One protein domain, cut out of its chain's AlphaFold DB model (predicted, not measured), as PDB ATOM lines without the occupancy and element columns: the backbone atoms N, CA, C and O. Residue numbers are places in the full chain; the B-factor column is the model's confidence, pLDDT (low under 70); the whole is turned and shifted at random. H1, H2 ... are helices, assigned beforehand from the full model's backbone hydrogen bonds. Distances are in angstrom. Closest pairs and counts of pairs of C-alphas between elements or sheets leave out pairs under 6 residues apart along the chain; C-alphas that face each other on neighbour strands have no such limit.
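Overview. This is residues 14 to 125 of the 190 residues of an uncharacterized protein of Tautonia plasticadhaerens (UniProt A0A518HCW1). Two lobes stand end to end in an elongated, loose outline: first a helical hairpin of H1 and H2, with H3 about perpendicular to H2 and meeting it with its last residue, Thr 70, near Gln 41, then a loose lobe of H4, H5 and the looping residues 71 to 94. The printed part has 112 residues with five named helices, H1 to H5 in order, and no named strand; the class is all helix. The radius of gyration of the C-alphas is 16.4 A, and the spans are 47 by 30 by 20 A.

Arrangement. H1, residues 14 to 25, and H2, residues 37 to 49, form a hairpin and touch, closest at the C-alphas of Arg 16 and Tyr 47, 6.0 A apart, at a steep tilt of 39 degrees, opposite ways. H3, residues 61 to 70, only just touches H2, with 3 pairs of C-alphas within 8 A, by residue 41 of H2 alone; the closest C-alphas, of Gln 41 and Thr 70, are 5.7 A apart, and the lines are about perpendicular at 75 degrees. H4, residues 95 to 100, and H5, residues 103 to 118, are close but not clearly touching; their closest C-alphas, of Trp 98 and Arg 106, are 6.9 A apart. H3 and H4 are apart. In H1 to H5 every O i to N i+4 pair is within hydrogen-bond range.

Along the chain. H1 begins at C-alpha 14 (-45.378, 38.347, -68.306) and H5, 22.3 A long, ends at C-alpha 118 (-32.188, 8.514, -92.698). H1 measures 16.6 A, H2 18.7 A and H3 13.8 A.

Size, cuts and confidence. The C-alphas farthest apart, of Glu 14 and Glu 104, are 48.3 A apart. The printed part has no cut. The links H1 to H2, H2 to H3 and H3 to H4 are long. Residues 70, 71 and 81 have pLDDT under 70.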
ATOM      1  N   GLU A  14     -46.820  38.061 -68.265       94.56
ATOM      2  CA  GLU A  14     -45.378  38.347 -68.306       94.56
ATOM      3  C   GLU A  14     -44.543  37.174 -67.782       94.56
ATOM      4  O   GLU A  14     -43.620  36.729 -68.454       94.56
ATOM      5  N   LEU A  15     -44.949  36.571 -66.657       96.12
ATOM      6  CA  LEU A  15     -44.315  35.357 -66.129       96.12
ATOM      7  C   LEU A  15     -44.328  34.225 -67.166       96.12
ATOM      8  O   LEU A  15     -43.358  33.493 -67.336       96.12
ATOM      9  N   ARG A  16     -45.449  34.060 -67.875       95.38
ATOM     10  CA  ARG A  16     -45.561  33.028 -68.908       95.38
ATOM     11  C   ARG A  16     -44.658  33.321 -70.110       95.38
ATOM     12  O   ARG A  16     -44.191  32.379 -70.749       95.38
ATOM     13  N   ALA A  17     -44.465  34.593 -70.456       96.06
ATOM     14  CA  ALA A  17     -43.568  35.006 -71.529       96.06
ATOM     15  C   ALA A  17     -42.101  34.757 -71.149       96.06
ATOM     16  O   ALA A  17     -41.385  34.144 -71.935       96.06
ATOM     17  N   GLU A  18     -41.701  35.114 -69.929       97.38
ATOM     18  CA  GLU A  18     -40.365  34.856 -69.374       97.38
ATOM     19  C   GLU A  18     -40.011  33.362 -69.428       97.38
ATOM     20  O   GLU A  18     -39.070  32.971 -70.115       97.38
ATOM     21  N   ILE A  19     -40.848  32.497 -68.838       96.88
ATOM     22  CA  ILE A  19     -40.620  31.041 -68.846       96.88
ATOM     23  C   ILE A  19     -40.523  30.501 -70.282       96.88
ATOM     24  O   ILE A  19     -39.768  29.569 -70.560       96.88
ATOM     25  N   LYS A  20     -41.306  31.057 -71.214       96.06
ATOM     26  CA  LYS A  20     -41.273  30.642 -72.620       96.06
ATOM     27  C   LYS A  20     -39.927  30.976 -73.263       96.06
ATOM     28  O   LYS A  20     -39.404  30.137 -73.997       96.06
ATOM     29  N   GLU A  21     -39.397  32.172 -73.032       97.25
ATOM     30  CA  GLU A  21     -38.094  32.578 -73.562       97.25
ATOM     31  C   GLU A  21     -36.963  31.750 -72.945       97.25
ATOM     32  O   GLU A  21     -36.159  31.194 -73.695       97.25
ATOM     33  N   ASP A  22     -36.985  31.535 -71.628       96.06
ATOM     34  CA  ASP A  22     -36.009  30.697 -70.923       96.06
ATOM     35  C   ASP A  22     -35.992  29.264 -71.463       96.06
ATOM     36  O   ASP A  22     -34.945  28.716 -71.815       96.06
ATOM     37  N   LEU A  23     -37.171  28.642 -71.587       92.44
ATOM     38  CA  LEU A  23     -37.281  27.284 -72.116       92.44
ATOM     39  C   LEU A  23     -36.831  27.215 -73.569       92.44
ATOM     40  O   LEU A  23     -36.155  26.262 -73.956       92.44
ATOM     41  N   LYS A  24     -37.180  28.213 -74.384       93.88
ATOM     42  CA  LYS A  24     -36.739  28.285 -75.776       93.88
ATOM     43  C   LYS A  24     -35.218  28.373 -75.859       93.88
ATOM     44  O   LYS A  24     -34.657  27.622 -76.651       93.88
ATOM     45  N   ALA A  25     -34.571  29.198 -75.037       95.38
ATOM     46  CA  ALA A  25     -33.117  29.333 -74.992       95.38
ATOM     47  C   ALA A  25     -32.408  28.087 -74.428       95.38
ATOM     48  O   ALA A  25     -31.299  27.779 -74.850       95.38
ATOM     49  N   SER A  26     -33.050  27.346 -73.524       91.44
ATOM     50  CA  SER A  26     -32.474  26.141 -72.919       91.44
ATOM     51  C   SER A  26     -32.466  24.915 -73.845       91.44
ATOM     52  O   SER A  26     -33.207  24.832 -74.830       91.44
ATOM     53  N   ASP A  27     -31.676  23.917 -73.466       85.25
ATOM     54  CA  ASP A  27     -31.680  22.546 -73.991       85.25
ATOM     55  C   ASP A  27     -32.809  21.670 -73.402       85.25
ATOM     56  O   ASP A  27     -33.059  20.548 -73.853       85.25
ATOM     57  N   LYS A  28     -33.556  22.185 -72.416       80.56
ATOM     58  CA  LYS A  28     -34.647  21.451 -71.769       80.56
ATOM     59  C   LYS A  28     -35.802  21.247 -72.736       80.56
ATOM     60  O   LYS A  28     -36.432  22.188 -73.215       80.56
ATOM     61  N   GLY A  29     -36.142  19.984 -72.971       77.06
ATOM     62  CA  GLY A  29     -37.239  19.620 -73.863       77.06
ATOM     63  C   GLY A  29     -36.911  19.804 -75.346       77.06
ATOM     64  O   GLY A  29     -37.832  19.907 -76.153       77.06
ATOM     65  N   GLY A  30     -35.635  19.850 -75.721       81.50
ATOM     66  CA  GLY A  30     -35.184  19.830 -77.110       81.50
ATOM     67  C   GLY A  30     -34.188  20.939 -77.420       81.50
ATOM     68  O   GLY A  30     -33.784  21.698 -76.547       81.50
ATOM     69  N   THR A  31     -33.826  21.057 -78.695       83.38
ATOM     70  CA  THR A  31     -32.734  21.925 -79.146       83.38
ATOM     71  C   THR A  31     -32.913  23.394 -78.714       83.38
ATOM     72  O   THR A  31     -34.010  23.955 -78.881       83.38
ATOM     73  N   PRO A  32     -31.854  24.038 -78.183       91.94
ATOM     74  CA  PRO A  32     -31.820  25.476 -77.916       91.94
ATOM     75  C   PRO A  32     -32.275  26.323 -79.111       91.94
ATOM     76  O   PRO A  32     -32.021  25.994 -80.268       91.94
ATOM     77  N   GLY A  33     -33.005  27.402 -78.837       92.69
ATOM     78  CA  GLY A  33     -33.581  28.313 -79.832       92.69
ATOM     79  C   GLY A  33     -34.877  27.824 -80.493       92.69
ATOM     80  O   GLY A  33     -35.620  28.634 -81.048       92.69
ATOM     81  N   GLN A  34     -35.207  26.531 -80.407       90.88
ATOM     82  CA  GLN A  34     -36.422  25.972 -81.010       90.88
ATOM     83  C   GLN A  34     -37.576  25.857 -80.012       90.88
ATOM     84  O   GLN A  34     -37.382  25.570 -78.830       90.88
ATOM     85  N   TRP A  35     -38.805  26.028 -80.512       91.56
ATOM     86  CA  TRP A  35     -40.024  25.784 -79.744       91.56
ATOM     87  C   TRP A  35     -40.575  24.387 -80.040       91.56
ATOM     88  O   TRP A  35     -41.172  24.151 -81.088       91.56
ATOM     89  N   SER A  36     -40.353  23.450 -79.119       85.69
ATOM     90  CA  SER A  36     -40.821  22.068 -79.242       85.69
ATOM     91  C   SER A  36     -42.136  21.839 -78.486       85.69
ATOM     92  O   SER A  36     -42.538  22.608 -77.603       85.69
ATOM     93  N   ALA A  37     -42.797  20.720 -78.783       82.38
ATOM     94  CA  ALA A  37     -43.963  20.292 -78.021       82.38
ATOM     95  C   ALA A  37     -43.605  20.035 -76.543       82.38
ATOM     96  O   ALA A  37     -44.317  20.501 -75.658       82.38
ATOM     97  N   ARG A  38     -42.448  19.419 -76.252       81.62
ATOM     98  CA  ARG A  38     -41.973  19.183 -74.875       81.62
ATOM     99  C   ARG A  38     -41.692  20.486 -74.115       81.62
ATOM    100  O   ARG A  38     -42.039  20.579 -72.943       81.62
ATOM    101  N   LYS A  39     -41.163  21.521 -74.773       88.69
ATOM    102  CA  LYS A  39     -41.037  22.869 -74.184       88.69
ATOM    103  C   LYS A  39     -42.402  23.484 -73.868       88.69
ATOM    104  O   LYS A  39     -42.564  24.094 -72.817       88.69
ATOM    105  N   SER A  40     -43.408  23.257 -74.714       88.62
ATOM    106  CA  SER A  40     -44.785  23.690 -74.431       88.62
ATOM    107  C   SER A  40     -45.366  23.010 -73.188       88.62
ATOM    108  O   SER A  40     -46.022  23.671 -72.389       88.62
ATOM    109  N   GLN A  41     -45.079  21.722 -72.994       84.88
ATOM    110  CA  GLN A  41     -45.463  20.976 -71.791       84.88
ATOM    111  C   GLN A  41     -44.769  21.520 -70.530       84.88
ATOM    112  O   GLN A  41     -45.421  21.784 -69.520       84.88
ATOM    113  N   LEU A  42     -43.444  21.717 -70.594       87.50
ATOM    114  CA  LEU A  42     -42.653  22.275 -69.490       87.50
ATOM    115  C   LEU A  42     -43.134  23.673 -69.101       87.50
ATOM    116  O   LEU A  42     -43.236  23.971 -67.916       87.50
ATOM    117  N   LEU A  43     -43.488  24.498 -70.088       92.38
ATOM    118  CA  LEU A  43     -44.032  25.831 -69.863       92.38
ATOM    119  C   LEU A  43     -45.308  25.793 -69.024       92.38
ATOM    120  O   LEU A  43     -45.435  26.597 -68.110       92.38
ATOM    121  N   VAL A  44     -46.246  24.888 -69.326       89.06
ATOM    122  CA  VAL A  44     -47.499  24.762 -68.557       89.06
ATOM    123  C   VAL A  44     -47.190  24.419 -67.103       89.06
ATOM    124  O   VAL A  44     -47.618  25.142 -66.207       89.06
ATOM    125  N   ARG A  45     -46.374  23.381 -66.878       86.50
ATOM    126  CA  ARG A  45     -46.011  22.914 -65.532       86.50
ATOM    127  C   ARG A  45     -45.283  23.985 -64.723       86.50
ATOM    128  O   ARG A  45     -45.620  24.217 -63.569       86.50
ATOM    129  N   GLU A  46     -44.299  24.649 -65.324       91.12
ATOM    130  CA  GLU A  46     -43.514  25.680 -64.641       91.12
ATOM    131  C   GLU A  46     -44.346  26.942 -64.378       91.12
ATOM    132  O   GLU A  46     -44.230  27.549 -63.315       91.12
ATOM    133  N   TYR A  47     -45.232  27.313 -65.306       94.00
ATOM    134  CA  TYR A  47     -46.146  28.437 -65.125       94.00
ATOM    135  C   TYR A  47     -47.103  28.197 -63.954       94.00
ATOM    136  O   TYR A  47     -47.201  29.053 -63.077       94.00
ATOM    137  N   GLU A  48     -47.743  27.027 -63.891       89.94
ATOM    138  CA  GLU A  48     -48.621  26.644 -62.777       89.94
ATOM    139  C   GLU A  48     -47.850  26.558 -61.453       89.94
ATOM    140  O   GLU A  48     -48.275  27.127 -60.447       89.94
ATOM    141  N   LYS A  49     -46.657  25.947 -61.464       91.12
ATOM    142  CA  LYS A  49     -45.773  25.855 -60.292       91.12
ATOM    143  C   LYS A  49     -45.392  27.226 -59.729       91.12
ATOM    144  O   LYS A  49     -45.300  27.385 -58.517       91.12
ATOM    145  N   ARG A  50     -45.188  28.227 -60.591       94.81
ATOM    146  CA  ARG A  50     -44.887  29.612 -60.189       94.81
ATOM    147  C   ARG A  50     -46.145  30.437 -59.872       94.81
ATOM    148  O   ARG A  50     -46.069  31.663 -59.792       94.81
ATOM    149  N   GLY A  51     -47.302  29.796 -59.684       90.88
ATOM    150  CA  GLY A  51     -48.563  30.451 -59.316       90.88
ATOM    151  C   GLY A  51     -49.264  31.152 -60.482       90.88
ATOM    152  O   GLY A  51     -50.053  32.075 -60.286       90.88
ATOM    153  N   GLY A  52     -48.931  30.775 -61.714       92.06
ATOM    154  CA  GLY A  52     -49.642  31.178 -62.915       92.06
ATOM    155  C   GLY A  52     -50.925  30.372 -63.112       92.06
ATOM    156  O   GLY A  52     -50.988  29.186 -62.819       92.06
ATOM    157  N   GLY A  53     -51.961  31.013 -63.646       90.00
ATOM    158  CA  GLY A  53     -53.239  30.374 -63.953       90.00
ATOM    159  C   GLY A  53     -53.949  31.030 -65.132       90.00
ATOM    160  O   GLY A  53     -53.353  31.811 -65.887       90.00
ATOM    161  N   TYR A  54     -55.233  30.718 -65.281       89.38
ATOM    162  CA  TYR A  54     -56.112  31.237 -66.329       89.38
ATOM    163  C   TYR A  54     -57.065  32.284 -65.749       89.38
ATOM    164  O   TYR A  54     -57.587  32.106 -64.651       89.38
ATOM    165  N   THR A  55     -57.306  33.376 -66.475       86.62
ATOM    166  CA  THR A  55     -58.178  34.470 -65.999       86.62
ATOM    167  C   THR A  55     -59.648  34.072 -65.908       86.62
ATOM    168  O   THR A  55     -60.385  34.650 -65.120       86.62
ATOM    169  N   SER A  56     -60.066  33.063 -66.671       83.88
ATOM    170  CA  SER A  56     -61.390  32.437 -66.591       83.88
ATOM    171  C   SER A  56     -61.582  31.551 -65.356       83.88
ATOM    172  O   SER A  56     -62.680  31.048 -65.151       83.88
ATOM    173  N   GLY A  57     -60.531  31.282 -64.572       80.06
ATOM    174  CA  GLY A  57     -60.553  30.310 -63.471       80.06
ATOM    175  C   GLY A  57     -60.545  28.844 -63.926       80.06
ATOM    176  O   GLY A  57     -60.049  27.985 -63.205       80.06
ATOM    177  N   THR A  58     -61.006  28.550 -65.144       77.94
ATOM    178  CA  THR A  58     -60.996  27.208 -65.741       77.94
ATOM    179  C   THR A  58     -60.099  27.129 -66.975       77.94
ATOM    180  O   THR A  58     -59.965  28.093 -67.736       77.94
ATOM    181  N   LYS A  59     -59.508  25.948 -67.199       81.94
ATOM    182  CA  LYS A  59     -58.829  25.590 -68.454       81.94
ATOM    183  C   LYS A  59     -59.861  25.482 -69.582       81.94
ATOM    184  O   LYS A  59     -60.938  24.923 -69.377       81.94
ATOM    185  N   ASP A  60     -59.530  25.993 -70.765       80.94
ATOM    186  CA  ASP A  60     -60.322  25.746 -71.974       80.94
ATOM    187  C   ASP A  60     -60.022  24.361 -72.562       80.94
ATOM    188  O   ASP A  60     -59.049  23.710 -72.179       80.94
ATOM    189  N   GLU A  61     -60.846  23.900 -73.504       77.81
ATOM    190  CA  GLU A  61     -60.712  22.562 -74.102       77.81
ATOM    191  C   GLU A  61     -59.335  22.327 -74.735       77.81
ATOM    192  O   GLU A  61     -58.777  21.235 -74.632       77.81
ATOM    193  N   ALA A  62     -58.728  23.369 -75.311       77.56
ATOM    194  CA  ALA A  62     -57.367  23.305 -75.833       77.56
ATOM    195  C   ALA A  62     -56.326  23.085 -74.720       77.56
ATOM    196  O   ALA A  62     -55.432  22.254 -74.873       77.56
ATOM    197  N   ALA A  63     -56.438  23.795 -73.590       77.94
ATOM    198  CA  ALA A  63     -55.553  23.601 -72.442       77.94
ATOM    199  C   ALA A  63     -55.749  22.228 -71.783       77.94
ATOM    200  O   ALA A  63     -54.757  21.572 -71.475       77.94
ATOM    201  N   LYS A  64     -56.995  21.762 -71.638       76.94
ATOM    202  CA  LYS A  64     -57.300  20.413 -71.130       76.94
ATOM    203  C   LYS A  64     -56.740  19.325 -72.046       76.94
ATOM    204  O   LYS A  64     -56.149  18.360 -71.576       76.94
ATOM    205  N   SER A  65     -56.894  19.483 -73.361       75.56
ATOM    206  CA  SER A  65     -56.350  18.539 -74.343       75.56
ATOM    207  C   SER A  65     -54.824  18.517 -74.309       75.56
ATOM    208  O   SER A  65     -54.222  17.447 -74.344       75.56
ATOM    209  N   LEU A  66     -54.189  19.687 -74.175       75.62
ATOM    210  CA  LEU A  66     -52.740  19.787 -74.021       75.62
ATOM    211  C   LEU A  66     -52.262  19.120 -72.730       75.62
ATOM    212  O   LEU A  66     -51.242  18.446 -72.758       75.62
ATOM    213  N   GLU A  67     -52.976  19.280 -71.619       74.88
ATOM    214  CA  GLU A  67     -52.671  18.624 -70.342       74.88
ATOM    215  C   GLU A  67     -52.769  17.101 -70.459       74.88
ATOM    216  O   GLU A  67     -51.788  16.409 -70.201       74.88
ATOM    217  N   LYS A  68     -53.878  16.583 -71.000       72.38
ATOM    218  CA  LYS A  68     -54.036  15.148 -71.298       72.38
ATOM    219  C   LYS A  68     -52.922  14.616 -72.199       72.38
ATOM    220  O   LYS A  68     -52.437  13.504 -72.011       72.38
ATOM    221  N   TRP A  69     -52.509  15.399 -73.192       72.56
ATOM    222  CA  TRP A  69     -51.393  15.057 -74.073       72.56
ATOM    223  C   TRP A  69     -50.038  15.124 -73.348       72.56
ATOM    224  O   TRP A  69     -49.145  14.332 -73.634       72.56
ATOM    225  N   THR A  70     -49.885  16.040 -72.391       69.06
ATOM    226  CA  THR A  70     -48.671  16.261 -71.585       69.06
ATOM    227  C   THR A  70     -48.439  15.179 -70.539       69.06
ATOM    228  O   THR A  70     -47.290  14.834 -70.258       69.06
ATOM    229  N   ASP A  71     -49.514  14.659 -69.960       69.38
ATOM    230  CA  ASP A  71     -49.456  13.639 -68.912       69.38
ATOM    231  C   ASP A  71     -49.170  12.241 -69.447       69.38
ATOM    232  O   ASP A  71     -48.830  11.331 -68.689       69.38
ATOM    233  N   GLN A  72     -49.232  12.072 -70.764       73.81
ATOM    234  CA  GLN A  72     -48.747  10.864 -71.404       73.81
ATOM    235  C   GLN A  72     -47.218  10.774 -71.280       73.81
ATOM    236  O   GLN A  72     -46.487  11.739 -71.508       73.81
ATOM    237  N   ASP A  73     -46.725   9.590 -70.919       75.44
ATOM    238  CA  ASP A  73     -45.294   9.285 -70.818       75.44
ATOM    239  C   ASP A  73     -44.729   9.062 -72.233       75.44
ATOM    240  O   ASP A  73     -44.701   7.940 -72.734       75.44
ATOM    241  N   TRP A  74     -44.417  10.147 -72.947       83.50
ATOM    242  CA  TRP A  74     -43.897  10.087 -74.315       83.50
ATOM    243  C   TRP A  74     -42.428   9.663 -74.340       83.50
ATOM    244  O   TRP A  74     -41.577  10.299 -73.716       83.50
ATOM    245  N   GLN A  75     -42.125   8.631 -75.125       83.06
ATOM    246  CA  GLN A  75     -40.803   8.013 -75.158       83.06
ATOM    247  C   GLN A  75     -40.503   7.352 -76.512       83.06
ATOM    248  O   GLN A  75     -41.399   7.106 -77.334       83.06
ATOM    249  N   THR A  76     -39.230   7.049 -76.744       87.50
ATOM    250  CA  THR A  76     -38.780   6.136 -77.803       87.50
ATOM    251  C   THR A  76     -39.065   4.681 -77.424       87.50
ATOM    252  O   THR A  76     -39.512   4.392 -76.310       87.50
ATOM    253  N   VAL A  77     -38.826   3.752 -78.353       85.88
ATOM    254  CA  VAL A  77     -39.011   2.311 -78.105       85.88
ATOM    255  C   VAL A  77     -38.173   1.805 -76.919       85.88
ATOM    256  O   VAL A  77     -38.627   0.926 -76.191       85.88
ATOM    257  N   ASP A  78     -37.014   2.424 -76.678       80.94
ATOM    258  CA  ASP A  78     -36.075   2.082 -75.600       80.94
ATOM    259  C   ASP A  78     -36.428   2.760 -74.259       80.94
ATOM    260  O   ASP A  78     -35.762   2.549 -73.249       80.94
ATOM    261  N   GLY A  79     -37.488   3.579 -74.225       73.19
ATOM    262  CA  GLY A  79     -37.893   4.337 -73.038       73.19
ATOM    263  C   GLY A  79     -37.175   5.678 -72.862       73.19
ATOM    264  O   GLY A  79     -37.332   6.327 -71.830       73.19
ATOM    265  N   GLU A  80     -36.407   6.116 -73.859       72.00
ATOM    266  CA  GLU A  80     -35.663   7.374 -73.812       72.00
ATOM    267  C   GLU A  80     -36.544   8.568 -74.211       72.00
ATOM    268  O   GLU A  80     -37.474   8.455 -75.016       72.00
ATOM    269  N   GLY A  81     -36.238   9.747 -73.666       67.38
ATOM    270  CA  GLY A  81     -36.912  10.999 -74.028       67.38
ATOM    271  C   GLY A  81     -36.410  11.615 -75.338       67.38
ATOM    272  O   GLY A  81     -37.129  12.403 -75.959       67.38
ATOM    273  N   ASP A  82     -35.207  11.240 -75.774       74.44
ATOM    274  CA  ASP A  82     -34.550  11.799 -76.950       74.44
ATOM    275  C   ASP A  82     -34.754  10.920 -78.181       74.44
ATOM    276  O   ASP A  82     -34.210   9.831 -78.327       74.44
ATOM    277  N   ALA A  83     -35.558  11.426 -79.114       81.94
ATOM    278  CA  ALA A  83     -35.856  10.729 -80.357       81.94
ATOM    279  C   ALA A  83     -34.852  11.019 -81.479       81.94
ATOM    280  O   ALA A  83     -35.040  10.505 -82.574       81.94
ATOM    281  N   ARG A  84     -33.839  11.874 -81.289       81.94
ATOM    282  CA  ARG A  84     -32.888  12.245 -82.353       81.94
ATOM    283  C   ARG A  84     -31.470  11.886 -81.960       81.94
ATOM    284  O   ARG A  84     -30.962  12.400 -80.976       81.94
ATOM    285  N   GLU A  85     -30.826  11.080 -82.793       77.31
ATOM    286  CA  GLU A  85     -29.458  10.627 -82.572       77.31
ATOM    287  C   GLU A  85     -28.800  10.274 -83.914       77.31
ATOM    288  O   GLU A  85     -29.425   9.657 -84.782       77.31
ATOM    289  N   GLY A  86     -27.544  10.689 -84.122       76.31
ATOM    290  CA  GLY A  86     -26.738  10.260 -85.275       76.31
ATOM    291  C   GLY A  86     -27.374  10.513 -86.652       76.31
ATOM    292  O   GLY A  86     -27.296   9.659 -87.536       76.31
ATOM    293  N   GLY A  87     -28.072  11.645 -86.826       78.44
ATOM    294  CA  GLY A  87     -28.762  12.000 -88.079       78.44
ATOM    295  C   GLY A  87     -30.041  11.197 -88.357       78.44
ATOM    296  O   GLY A  87     -30.622  11.297 -89.438       78.44
ATOM    297  N   LYS A  88     -30.500  10.398 -87.392       84.50
ATOM    298  CA  LYS A  88     -31.730   9.613 -87.469       84.50
ATOM    299  C   LYS A  88     -32.710  10.100 -86.411       84.50
ATOM    300  O   LYS A  88     -32.336  10.653 -85.381       84.50
ATOM    301  N   THR A  89     -33.988   9.884 -86.686       87.81
ATOM    302  CA  THR A  89     -35.067  10.118 -85.730       87.81
ATOM    303  C   THR A  89     -35.706   8.774 -85.412       87.81
ATOM    304  O   THR A  89     -36.173   8.118 -86.343       87.81
ATOM    305  N   LYS A  90     -35.729   8.392 -84.133       90.62
ATOM    306  CA  LYS A  90     -36.495   7.277 -83.570       90.62
ATOM    307  C   LYS A  90     -37.993   7.615 -83.549       90.62
ATOM    308  O   LYS A  90     -38.398   8.782 -83.651       90.62
ATOM    309  N   ARG A  91     -38.861   6.612 -83.452       93.50
ATOM    310  CA  ARG A  91     -40.308   6.816 -83.287       93.50
ATOM    311  C   ARG A  91     -40.585   7.297 -81.863       93.50
ATOM    312  O   ARG A  91     -40.075   6.738 -80.907       93.50
ATOM    313  N   TYR A  92     -41.421   8.324 -81.734       89.38
ATOM    314  CA  TYR A  92     -41.801   8.902 -80.447       89.38
ATOM    315  C   TYR A  92     -43.306   8.724 -80.242       89.38
ATOM    316  O   TYR A  92     -44.096   9.275 -81.014       89.38
ATOM    317  N   LEU A  93     -43.685   7.902 -79.264       90.12
ATOM    318  CA  LEU A  93     -45.073   7.535 -78.964       90.12
ATOM    319  C   LEU A  93     -45.301   7.548 -77.447       90.12
ATOM    320  O   LEU A  93     -44.344   7.406 -76.679       90.12
ATOM    321  N   PRO A  94     -46.556   7.667 -76.992       88.38
ATOM    322  CA  PRO A  94     -46.891   7.419 -75.600       88.38
ATOM    323  C   PRO A  94     -46.495   5.999 -75.197       88.38
ATOM    324  O   PRO A  94     -46.717   5.036 -75.932       88.38
ATOM    325  N   LYS A  95     -45.981   5.836 -73.984       83.06
ATOM    326  CA  LYS A  95     -45.630   4.540 -73.397       83.06
ATOM    327  C   LYS A  95     -46.758   3.524 -73.435       83.06
ATOM    328  O   LYS A  95     -46.507   2.359 -73.711       83.06
ATOM    329  N   MET A  96     -47.992   3.962 -73.195       79.56
ATOM    330  CA  MET A  96     -49.166   3.086 -73.257       79.56
ATOM    331  C   MET A  96     -49.399   2.547 -74.673       79.56
ATOM    332  O   MET A  96     -49.751   1.383 -74.828       79.56
ATOM    333  N   VAL A  97     -49.137   3.360 -75.703       90.75
ATOM    334  CA  VAL A  97     -49.208   2.924 -77.105       90.75
ATOM    335  C   VAL A  97     -48.109   1.907 -77.384       90.75
ATOM    336  O   VAL A  97     -48.394   0.863 -77.955       90.75
ATOM    337  N   TRP A  98     -46.878   2.141 -76.915       87.31
ATOM    338  CA  TRP A  98     -45.824   1.125 -76.998       87.31
ATOM    339  C   TRP A  98     -46.248  -0.186 -76.326       87.31
ATOM    340  O   TRP A  98     -46.106  -1.246 -76.924       87.31
ATOM    341  N   GLN A  99     -46.823  -0.126 -75.124       84.69
ATOM    342  CA  GLN A  99     -47.283  -1.305 -74.382       84.69
ATOM    343  C   GLN A  99     -48.376  -2.109 -75.096       84.69
ATOM    344  O   GLN A  99     -48.397  -3.326 -74.941       84.69
ATOM    345  N   ALA A 100     -49.232  -1.457 -75.885       86.19
ATOM    346  CA  ALA A 100     -50.272  -2.110 -76.680       86.19
ATOM    347  C   ALA A 100     -49.751  -2.755 -77.983       86.19
ATOM    348  O   ALA A 100     -50.452  -3.555 -78.600       86.19
ATOM    349  N   LEU A 101     -48.523  -2.435 -78.402       88.19
ATOM    350  CA  LEU A 101     -47.874  -3.050 -79.561       88.19
ATOM    351  C   LEU A 101     -47.123  -4.324 -79.161       88.19
ATOM    352  O   LEU A 101     -46.400  -4.335 -78.158       88.19
ATOM    353  N   SER A 102     -47.224  -5.351 -80.006       89.94
ATOM    354  CA  SER A 102     -46.357  -6.534 -79.957       89.94
ATOM    355  C   SER A 102     -44.908  -6.177 -80.302       89.94
ATOM    356  O   SER A 102     -44.640  -5.179 -80.974       89.94
ATOM    357  N   ASP A 103     -43.949  -7.007 -79.890       86.25
ATOM    358  CA  ASP A 103     -42.526  -6.749 -80.148       86.25
ATOM    359  C   ASP A 103     -42.204  -6.603 -81.640       86.25
ATOM    360  O   ASP A 103     -41.338  -5.814 -82.024       86.25
ATOM    361  N   GLU A 104     -42.904  -7.341 -82.502       90.69
ATOM    362  CA  GLU A 104     -42.752  -7.224 -83.950       90.69
ATOM    363  C   GLU A 104     -43.252  -5.871 -84.466       90.69
ATOM    364  O   GLU A 104     -42.506  -5.161 -85.148       90.69
ATOM    365  N   GLU A 105     -44.447  -5.449 -84.047       95.25
ATOM    366  CA  GLU A 105     -45.014  -4.147 -84.413       95.25
ATOM    367  C   GLU A 105     -44.162  -2.985 -83.882       95.25
ATOM    368  O   GLU A 105     -44.002  -1.967 -84.563       95.25
ATOM    369  N   ARG A 106     -43.556  -3.130 -82.693       92.06
ATOM    370  CA  ARG A 106     -42.620  -2.131 -82.155       92.06
ATOM    371  C   ARG A 106     -41.385  -1.985 -83.033       92.06
ATOM    372  O   ARG A 106     -41.008  -0.865 -83.389       92.06
ATOM    373  N   ARG A 107     -40.770  -3.112 -83.407       92.75
ATOM    374  CA  ARG A 107     -39.596  -3.124 -84.292       92.75
ATOM    375  C   ARG A 107     -39.930  -2.535 -85.657       92.75
ATOM    376  O   ARG A 107     -39.126  -1.777 -86.195       92.75
ATOM    377  N   GLU A 108     -41.099  -2.841 -86.211       94.62
ATOM    378  CA  GLU A 108     -41.549  -2.287 -87.490       94.62
ATOM    379  C   GLU A 108     -41.771  -0.767 -87.411       94.62
ATOM    380  O   GLU A 108     -41.283  -0.012 -88.264       94.62
ATOM    381  N   ALA A 109     -42.466  -0.302 -86.368       93.62
ATOM    382  CA  ALA A 109     -42.747   1.110 -86.118       93.62
ATOM    383  C   ALA A 109     -41.467   1.957 -86.048       93.62
ATOM    384  O   ALA A 109     -41.407   3.044 -86.651       93.62
ATOM    385  N   GLU A 110     -40.463   1.441 -85.336       93.62
ATOM    386  CA  GLU A 110     -39.142   2.044 -85.183       93.62
ATOM    387  C   GLU A 110     -38.348   1.980 -86.489       93.62
ATOM    388  O   GLU A 110     -37.965   3.017 -87.035       93.62
ATOM    389  N   ARG A 111     -38.186   0.785 -87.073       93.44
ATOM    390  CA  ARG A 111     -37.444   0.579 -88.329       93.44
ATOM    391  C   ARG A 111     -37.956   1.488 -89.440       93.44
ATOM    392  O   ARG A 111     -37.154   2.101 -90.152       93.44
ATOM    393  N   THR A 112     -39.275   1.617 -89.572       93.00
ATOM    394  CA  THR A 112     -39.903   2.477 -90.583       93.00
ATOM    395  C   THR A 112     -39.537   3.942 -90.362       93.00
ATOM    396  O   THR A 112     -39.193   4.647 -91.316       93.00
ATOM    397  N   LYS A 113     -39.567   4.415 -89.111       93.75
ATOM    398  CA  LYS A 113     -39.246   5.807 -88.782       93.75
ATOM    399  C   LYS A 113     -37.763   6.104 -88.995       93.75
ATOM    400  O   LYS A 113     -37.443   7.065 -89.694       93.75
ATOM    401  N   THR A 114     -36.888   5.241 -88.497       91.19
ATOM    402  CA  THR A 114     -35.432   5.391 -88.588       91.19
ATOM    403  C   THR A 114     -34.952   5.341 -90.040       91.19
ATOM    404  O   THR A 114     -34.177   6.200 -90.464       91.19
ATOM    405  N   THR A 115     -35.472   4.411 -90.851       91.69
ATOM    406  CA  THR A 115     -35.109   4.279 -92.276       91.69
ATOM    407  C   THR A 115     -35.532   5.500 -93.086       91.69
ATOM    408  O   THR A 115     -34.737   6.064 -93.838       91.69
ATOM    409  N   LYS A 116     -36.781   5.953 -92.926       91.94
ATOM    410  CA  LYS A 116     -37.288   7.114 -93.669       91.94
ATOM    411  C   LYS A 116     -36.645   8.419 -93.190       91.94
ATOM    412  O   LYS A 116     -36.344   9.263 -94.027       91.94
ATOM    413  N   SER A 117     -36.364   8.554 -91.890       90.25
ATOM    414  CA  SER A 117     -35.604   9.691 -91.357       90.25
ATOM    415  C   SER A 117     -34.192   9.741 -91.931       90.25
ATOM    416  O   SER A 117     -33.743  10.821 -92.297       90.25
ATOM    417  N   LYS A 118     -33.508   8.593 -92.053       88.56
ATOM    418  CA  LYS A 118     -32.188   8.514 -92.698       88.56
ATOM    419  C   LYS A 118     -32.251   8.936 -94.170       88.56
ATOM    420  O   LYS A 118     -31.321   9.553 -94.668       88.56
ATOM    421  N   ALA A 119     -33.365   8.657 -94.847       90.81
ATOM    422  CA  ALA A 119     -33.640   9.115 -96.209       90.81
ATOM    423  C   ALA A 119     -34.127  10.582 -96.291       90.81
ATOM    424  O   ALA A 119     -34.717  10.973 -97.295       90.81
ATOM    425  N   GLY A 120     -33.960  11.381 -95.230       89.12
ATOM    426  CA  GLY A 120     -34.334  12.799 -95.198       89.12
ATOM    427  C   GLY A 120     -35.829  13.077 -95.009       89.12
ATOM    428  O   GLY A 120     -36.243  14.235 -95.002       89.12
ATOM    429  N   LYS A 121     -36.673  12.053 -94.823       90.00
ATOM    430  CA  LYS A 121     -38.112  12.261 -94.603       90.00
ATOM    431  C   LYS A 121     -38.392  12.580 -93.137       90.00
ATOM    432  O   LYS A 121     -38.401  11.694 -92.281       90.00
ATOM    433  N   GLN A 122     -38.695  13.847 -92.858       82.25
ATOM    434  CA  GLN A 122     -39.080  14.306 -91.521       82.25
ATOM    435  C   GLN A 122     -40.388  13.653 -91.042       82.25
ATOM    436  O   GLN A 122     -40.471  13.187 -89.899       82.25
ATOM    437  N   TYR A 123     -41.398  13.580 -91.915       86.25
ATOM    438  CA  TYR A 123     -42.693  12.976 -91.610       86.25
ATOM    439  C   TYR A 123     -42.784  11.541 -92.135       86.25
ATOM    440  O   TYR A 123     -42.433  11.249 -93.279       86.25
ATOM    441  N   VAL A 124     -43.259  10.642 -91.274       91.75
ATOM    442  CA  VAL A 124     -43.455   9.224 -91.580       91.75
ATOM    443  C   VAL A 124     -44.813   8.831 -91.015       91.75
ATOM    444  O   VAL A 124     -45.019   9.023 -89.812       91.75
ATOM    445  N   PRO A 125     -45.731   8.293 -91.836       92.56
ATOM    446  CA  PRO A 125     -47.053   7.922 -91.361       92.56
ATOM    447  C   PRO A 125     -46.977   6.870 -90.246       92.56
ATOM    448  O   PRO A 125     -45.988   6.145 -90.069       92.56
TER     449      PRO A 125